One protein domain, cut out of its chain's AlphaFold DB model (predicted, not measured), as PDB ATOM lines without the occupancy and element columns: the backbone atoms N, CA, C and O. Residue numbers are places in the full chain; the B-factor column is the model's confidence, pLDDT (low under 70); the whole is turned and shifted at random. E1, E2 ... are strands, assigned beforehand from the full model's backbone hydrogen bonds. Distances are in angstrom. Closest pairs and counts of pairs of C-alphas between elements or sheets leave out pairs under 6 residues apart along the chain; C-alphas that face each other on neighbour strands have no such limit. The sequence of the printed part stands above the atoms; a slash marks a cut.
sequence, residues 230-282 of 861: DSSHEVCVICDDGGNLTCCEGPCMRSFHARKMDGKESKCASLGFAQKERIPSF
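What this domain is: This is residues 230 to 282 of the 861 residues of the protein "variant-silencing SET domain-containing protein isoform X1" of Arachis duranensis (UniProt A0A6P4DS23). Little regular structure is present: a small hairpin of strands, E1 and E2, lies in the middle, between two long stretches with no named element. Residues 230 to 244 run along one side; residues 258 to 282 loop round beyond the end of E2, then fold back along the opposite side. The printed part has 53 residues, with no named helix and two antiparallel strands, E1 then E2; the class is all strand, with 6 residues in named elements. The whole is compact and rounded, with a radius of gyration of the C-alphas of 10.4 A and spans of 25 by 23 by 17 A.

How they stand to each other: E1, residues 245 to 247, and E2, residues 255 to 257, form a hairpin, antiparallel at 141 degrees between directions. C-alphas 247 and 255 face each other at 4.2 A. N 246 and O 256 are within hydrogen-bond range at 2.8 A.

Where its parts are: E1 begins at C-alpha 245 (233.759, 185.489, 137.342) and is 6.6 A long. E2, 7.2 A long, ends at C-alpha 257 (236.699, 181.727, 136.641).

The domain as a whole: The C-alphas farthest apart, of Pro 251 and Glu 265, are 28.2 A apart. The printed part has no cut, and the E1 to E2 link is short. Residues 230 to 233 and 275 to 280 have pLDDT under 70.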
ATOM      1  N   ASP A 230     226.575 194.630 145.677       41.91
ATOM      2  CA  ASP A 230     226.688 193.795 144.475       41.91
ATOM      3  C   ASP A 230     226.477 192.328 144.864       41.91
ATOM      4  O   ASP A 230     227.383 191.545 145.142       41.91
ATOM      5  N   SER A 231     225.206 191.962 144.953       47.06
ATOM      6  CA  SER A 231     224.746 190.697 145.511       47.06
ATOM      7  C   SER A 231     224.897 189.529 144.519       47.06
ATOM      8  O   SER A 231     223.940 188.797 144.252       47.06
ATOM      9  N   SER A 232     226.114 189.324 143.991       41.62
ATOM     10  CA  SER A 232     226.470 188.177 143.140       41.62
ATOM     11  C   SER A 232     227.907 187.634 143.305       41.62
ATOM     12  O   SER A 232     228.675 187.565 142.355       41.62
ATOM     13  N   HIS A 233     228.205 187.100 144.497       56.81
ATOM     14  CA  HIS A 233     229.257 186.092 144.748       56.81
ATOM     15  C   HIS A 233     230.652 186.445 144.185       56.81
ATOM     16  O   HIS A 233     231.104 185.859 143.197       56.81
ATOM     17  N   GLU A 234     231.343 187.359 144.874       72.50
ATOM     18  CA  GLU A 234     232.611 187.993 144.464       72.50
ATOM     19  C   GLU A 234     233.835 187.053 144.392       72.50
ATOM     20  O   GLU A 234     234.883 187.469 143.908       72.50
ATOM     21  N   VAL A 235     233.717 185.790 144.829       87.56
ATOM     22  CA  VAL A 235     234.818 184.804 144.857       87.56
ATOM     23  C   VAL A 235     234.489 183.495 144.130       87.56
ATOM     24  O   VAL A 235     233.390 182.936 144.236       87.56
ATOM     25  N   CYS A 236     235.476 182.952 143.418       90.62
ATOM     26  CA  CYS A 236     235.400 181.664 142.737       90.62
ATOM     27  C   CYS A 236     235.233 180.503 143.731       90.62
ATOM     28  O   CYS A 236     235.986 180.377 144.688       90.62
ATOM     29  N   VAL A 237     234.318 179.566 143.475       91.44
ATOM     30  CA  VAL A 237     234.118 178.379 144.335       91.44
ATOM     31  C   VAL A 237     235.188 177.279 144.171       91.44
ATOM     32  O   VAL A 237     235.062 176.208 144.752       91.44
ATOM     33  N   ILE A 238     236.232 177.505 143.363       91.38
ATOM     34  CA  ILE A 238     237.351 176.560 143.181       91.38
ATOM     35  C   ILE A 238     238.597 177.023 143.949       91.38
ATOM     36  O   ILE A 238     239.240 176.214 144.613       91.38
ATOM     37  N   CYS A 239     238.952 178.307 143.858       90.12
ATOM     38  CA  CYS A 239     240.168 178.869 144.459       90.12
ATOM     39  C   CYS A 239     239.928 179.958 145.511       90.12
ATOM     40  O   CYS A 239     240.897 180.381 146.133       90.12
ATOM     41  N   ASP A 240     238.674 180.388 145.695       88.56
ATOM     42  CA  ASP A 240     238.231 181.437 146.631       88.56
ATOM     43  C   ASP A 240     238.797 182.841 146.359       88.56
ATOM     44  O   ASP A 240     238.697 183.733 147.193       88.56
ATOM     45  N   ASP A 241     239.319 183.031 145.148       85.06
ATOM     46  CA  ASP A 241     239.839 184.281 144.594       85.06
ATOM     47  C   ASP A 241     238.817 184.947 143.645       85.06
ATOM     48  O   ASP A 241     237.924 184.279 143.109       85.06
ATOM     49  N   GLY A 242     238.923 186.265 143.470       83.25
ATOM     50  CA  GLY A 242     237.938 187.120 142.801       83.25
ATOM     51  C   GLY A 242     238.175 187.340 141.302       83.25
ATOM     52  O   GLY A 242     238.587 186.442 140.571       83.25
ATOM     53  N   GLY A 243     237.884 188.548 140.814       81.44
ATOM     54  CA  GLY A 243     238.153 188.953 139.428       81.44
ATOM     55  C   GLY A 243     237.041 188.602 138.429       81.44
ATOM     56  O   GLY A 243     235.854 188.787 138.698       81.44
ATOM     57  N   ASN A 244     237.410 188.154 137.221       83.19
ATOM     58  CA  ASN A 244     236.458 187.933 136.123       83.19
ATOM     59  C   ASN A 244     235.699 186.599 136.276       83.19
ATOM     60  O   ASN A 244     236.119 185.549 135.779       83.19
ATOM     61  N   LEU A 245     234.566 186.652 136.979       87.44
ATOM     62  CA  LEU A 245     233.759 185.489 137.342       87.44
ATOM     63  C   LEU A 245     232.495 185.323 136.478       87.44
ATOM     64  O   LEU A 245     231.884 186.275 135.995       87.44
ATOM     65  N   THR A 246     232.075 184.072 136.307       87.75
ATOM     66  CA  THR A 246     230.798 183.664 135.707       87.75
ATOM     67  C   THR A 246     229.994 182.855 136.720       87.75
ATOM     68  O   THR A 246     230.449 181.817 137.205       87.75
ATOM     69  N   CYS A 247     228.793 183.332 137.044       88.62
ATOM     70  CA  CYS A 247     227.875 182.677 137.973       88.62
ATOM     71  C   CYS A 247     227.083 181.556 137.284       88.62
ATOM     72  O   CYS A 247     226.690 181.672 136.123       88.62
ATOM     73  N   CYS A 248     226.796 180.485 138.019       91.19
ATOM     74  CA  CYS A 248     225.854 179.449 137.605       91.19
ATOM     75  C   CYS A 248     224.401 179.945 137.745       91.19
ATOM     76  O   CYS A 248     223.979 180.297 138.841       91.19
ATOM     77  N   GLU A 249     223.602 179.892 136.676       90.38
ATOM     78  CA  GLU A 249     222.172 180.265 136.697       90.38
ATOM     79  C   GLU A 249     221.287 179.264 137.465       90.38
ATOM     80  O   GLU A 249     220.180 179.592 137.896       90.38
ATOM     81  N   GLY A 250     221.770 178.032 137.652       90.56
ATOM     82  CA  GLY A 250     221.114 177.023 138.483       90.56
ATOM     83  C   GLY A 250     221.099 177.375 139.981       90.56
ATOM     84  O   GLY A 250     221.823 178.263 140.434       90.56
ATOM     85  N   PRO A 251     220.314 176.651 140.803       89.75
ATOM     86  CA  PRO A 251     219.985 177.047 142.174       89.75
ATOM     87  C   PRO A 251     221.171 177.151 143.146       89.75
ATOM     88  O   PRO A 251     220.977 177.681 144.241       89.75
ATOM     89  N   CYS A 252     222.372 176.683 142.787       91.19
ATOM     90  CA  CYS A 252     223.574 176.906 143.589       91.19
ATOM     91  C   CYS A 252     224.139 178.330 143.494       91.19
ATOM     92  O   CYS A 252     224.775 178.744 144.450       91.19
ATOM     93  N   MET A 253     223.905 179.073 142.404       87.94
ATOM     94  CA  MET A 253     224.349 180.470 142.180       87.94
ATOM     95  C   MET A 253     225.879 180.716 142.182       87.94
ATOM     96  O   MET A 253     226.319 181.813 141.851       87.94
ATOM     97  N   ARG A 254     226.685 179.683 142.478       90.62
ATOM     98  CA  ARG A 254     228.155 179.691 142.599       90.62
ATOM     99  C   ARG A 254     228.875 180.376 141.427       90.62
ATOM    100  O   ARG A 254     228.562 180.101 140.266       90.62
ATOM    101  N   SER A 255     229.898 181.170 141.747       90.69
ATOM    102  CA  SER A 255     230.799 181.844 140.798       90.69
ATOM    103  C   SER A 255     232.045 181.027 140.441       90.69
ATOM    104  O   SER A 255     232.585 180.283 141.263       90.69
ATOM    105  N   PHE A 256     232.532 181.200 139.210       91.50
ATOM    106  CA  PHE A 256     233.667 180.472 138.634       91.50
ATOM    107  C   PHE A 256     234.528 181.358 137.724       91.50
ATOM    108  O   PHE A 256     233.974 182.130 136.945       91.50
ATOM    109  N   HIS A 257     235.856 181.184 137.716       90.88
ATOM    110  CA  HIS A 257     236.699 181.727 136.641       90.88
ATOM    111  C   HIS A 257     236.326 181.071 135.313       90.88
ATOM    112  O   HIS A 257     236.403 179.847 135.168       90.88
ATOM    113  N   ALA A 258     235.908 181.874 134.339       88.00
ATOM    114  CA  ALA A 258     235.433 181.371 133.057       88.00
ATOM    115  C   ALA A 258     236.570 180.760 132.225       88.00
ATOM    116  O   ALA A 258     236.453 179.651 131.694       88.00
ATOM    117  N   ARG A 259     237.682 181.483 132.119       85.62
ATOM    118  CA  ARG A 259     238.802 181.209 131.218       85.62
ATOM    119  C   ARG A 259     240.066 181.008 132.043       85.62
ATOM    120  O   ARG A 259     240.241 181.632 133.082       85.62
ATOM    121  N   LYS A 260     241.010 180.217 131.527       86.38
ATOM    122  CA  LYS A 260     242.302 179.950 132.199       86.38
ATOM    123  C   LYS A 260     243.139 181.210 132.476       86.38
ATOM    124  O   LYS A 260     244.037 181.166 133.305       86.38
ATOM    125  N   MET A 261     242.867 182.309 131.766       84.50
ATOM    126  CA  MET A 261     243.479 183.615 132.025       84.50
ATOM    127  C   MET A 261     242.882 184.321 133.248       84.50
ATOM    128  O   MET A 261     243.628 184.972 133.966       84.50
ATOM    129  N   ASP A 262     241.579 184.157 133.504       86.50
ATOM    130  CA  ASP A 262     240.861 184.861 134.576       86.50
ATOM    131  C   ASP A 262     241.298 184.365 135.961       86.50
ATOM    132  O   ASP A 262     241.404 185.149 136.892       86.50
ATOM    133  N   GLY A 263     241.572 183.062 136.074       84.62
ATOM    134  CA  GLY A 263     242.042 182.411 137.299       84.62
ATOM    135  C   GLY A 263     243.537 182.074 137.295       84.62
ATOM    136  O   GLY A 263     243.964 181.175 138.021       84.62
ATOM    137  N   LYS A 264     244.340 182.723 136.438       86.31
ATOM    138  CA  LYS A 264     245.769 182.403 136.269       86.31
ATOM    139  C   LYS A 264     246.569 182.657 137.548       86.31
ATOM    140  O   LYS A 264     247.404 181.834 137.919       86.31
ATOM    141  N   GLU A 265     246.324 183.794 138.193       81.50
ATOM    142  CA  GLU A 265     247.112 184.307 139.321       81.50
ATOM    143  C   GLU A 265     246.948 183.417 140.556       81.50
ATOM    144  O   GLU A 265     247.934 182.903 141.086       81.50
ATOM    145  N   SER A 266     245.709 183.073 140.911       84.00
ATOM    146  CA  SER A 266     245.415 182.101 141.966       84.00
ATOM    147  C   SER A 266     245.653 180.636 141.581       84.00
ATOM    148  O   SER A 266     245.372 179.766 142.404       84.00
ATOM    149  N   LYS A 267     246.186 180.310 140.391       86.31
ATOM    150  CA  LYS A 267     246.396 178.922 139.903       86.31
ATOM    151  C   LYS A 267     245.083 178.107 139.836       86.31
ATOM    152  O   LYS A 267     245.056 176.918 140.159       86.31
ATOM    153  N   CYS A 268     243.970 178.741 139.476       89.88
ATOM    154  CA  CYS A 268     242.647 178.118 139.410       89.88
ATOM    155  C   CYS A 268     242.484 177.220 138.172       89.88
ATOM    156  O   CYS A 268     242.824 177.612 137.054       89.88
ATOM    157  N   ALA A 269     241.858 176.049 138.339       87.94
ATOM    158  CA  ALA A 269     241.532 175.151 137.225       87.94
ATOM    159  C   ALA A 269     240.648 175.825 136.153       87.94
ATOM    160  O   ALA A 269     240.815 175.557 134.960       87.94
ATOM    161  N   SER A 270     239.781 176.758 136.579       88.25
ATOM    162  CA  SER A 270     238.803 177.482 135.750       88.25
ATOM    163  C   SER A 270     237.787 176.560 135.044       88.25
ATOM    164  O   SER A 270     237.877 175.336 135.111       88.25
ATOM    165  N   LEU A 271     236.797 177.136 134.355       86.31
ATOM    166  CA  LEU A 271     235.876 176.376 133.488       86.31
ATOM    167  C   LEU A 271     236.481 176.060 132.110       86.31
ATOM    168  O   LEU A 271     236.009 175.166 131.415       86.31
ATOM    169  N   GLY A 272     237.548 176.765 131.726       82.19
ATOM    170  CA  GLY A 272     238.349 176.456 130.540       82.19
ATOM    171  C   GLY A 272     237.823 177.013 129.215       82.19
ATOM    172  O   GLY A 272     238.429 176.711 128.188       82.19
ATOM    173  N   PHE A 273     236.770 177.837 129.228       80.75
ATOM    174  CA  PHE A 273     236.182 178.438 128.024       80.75
ATOM    175  C   PHE A 273     237.205 179.230 127.194       80.75
ATOM    176  O   PHE A 273     238.109 179.886 127.730       80.75
ATOM    177  N   ALA A 274     237.040 179.216 125.873       73.94
ATOM    178  CA  ALA A 274     237.903 179.935 124.946       73.94
ATOM    179  C   ALA A 274     237.649 181.454 124.968       73.94
ATOM    180  O   ALA A 274     236.555 181.947 125.249       73.94
ATOM    181  N   GLN A 275     238.659 182.239 124.581       60.44
ATOM    182  CA  GLN A 275     238.584 183.706 124.611       60.44
ATOM    183  C   GLN A 275     237.527 184.298 123.649       60.44
ATOM    184  O   GLN A 275     237.061 185.422 123.852       60.44
ATOM    185  N   LYS A 276     237.123 183.533 122.625       50.31
ATOM    186  CA  LYS A 276     236.076 183.889 121.650       50.31
ATOM    187  C   LYS A 276     234.706 183.289 121.979       50.31
ATOM    188  O   LYS A 276     233.718 183.670 121.360       50.31
ATOM    189  N   GLU A 277     234.624 182.382 122.950       52.97
ATOM    190  CA  GLU A 277     233.348 181.821 123.384       52.97
ATOM    191  C   GLU A 277     232.605 182.853 124.232       52.97
ATOM    192  O   GLU A 277     233.040 183.258 125.318       52.97
ATOM    193  N   ARG A 278     231.459 183.285 123.705       48.41
ATOM    194  CA  ARG A 278     230.398 183.908 124.484       48.41
ATOM    195  C   ARG A 278     229.691 182.792 125.239       48.41
ATOM    196  O   ARG A 278     228.986 181.993 124.632       48.41
ATOM    197  N   ILE A 279     229.870 182.763 126.552       57.78
ATOM    198  CA  ILE A 279     229.246 181.764 127.417       57.78
ATOM    199  C   ILE A 279     227.726 182.026 127.428       57.78
ATOM    200  O   ILE A 279     227.310 183.118 127.836       57.78
ATOM    201  N   PRO A 280     226.883 181.095 126.932       60.12
ATOM    202  CA  PRO A 280     225.439 181.164 127.128       60.12
ATOM    203  C   PRO A 280     225.105 180.850 128.595       60.12
ATOM    204  O   PRO A 280     225.995 180.566 129.390       60.12
ATOM    205  N   SER A 281     223.821 180.873 128.948       76.81
ATOM    206  CA  SER A 281     223.292 180.510 130.273       76.81
ATOM    207  C   SER A 281     224.024 179.318 130.916       76.81
ATOM    208  O   SER A 281     223.822 178.170 130.507       76.81
ATOM    209  N   PHE A 282     224.907 179.590 131.884       87.38
ATOM    210  CA  PHE A 282     225.839 178.598 132.426       87.38
ATOM    211  C   PHE A 282     225.234 177.832 133.604       87.38
ATOM    212  O   PHE A 282     224.691 178.423 134.536       87.38
TER     213      PHE A 282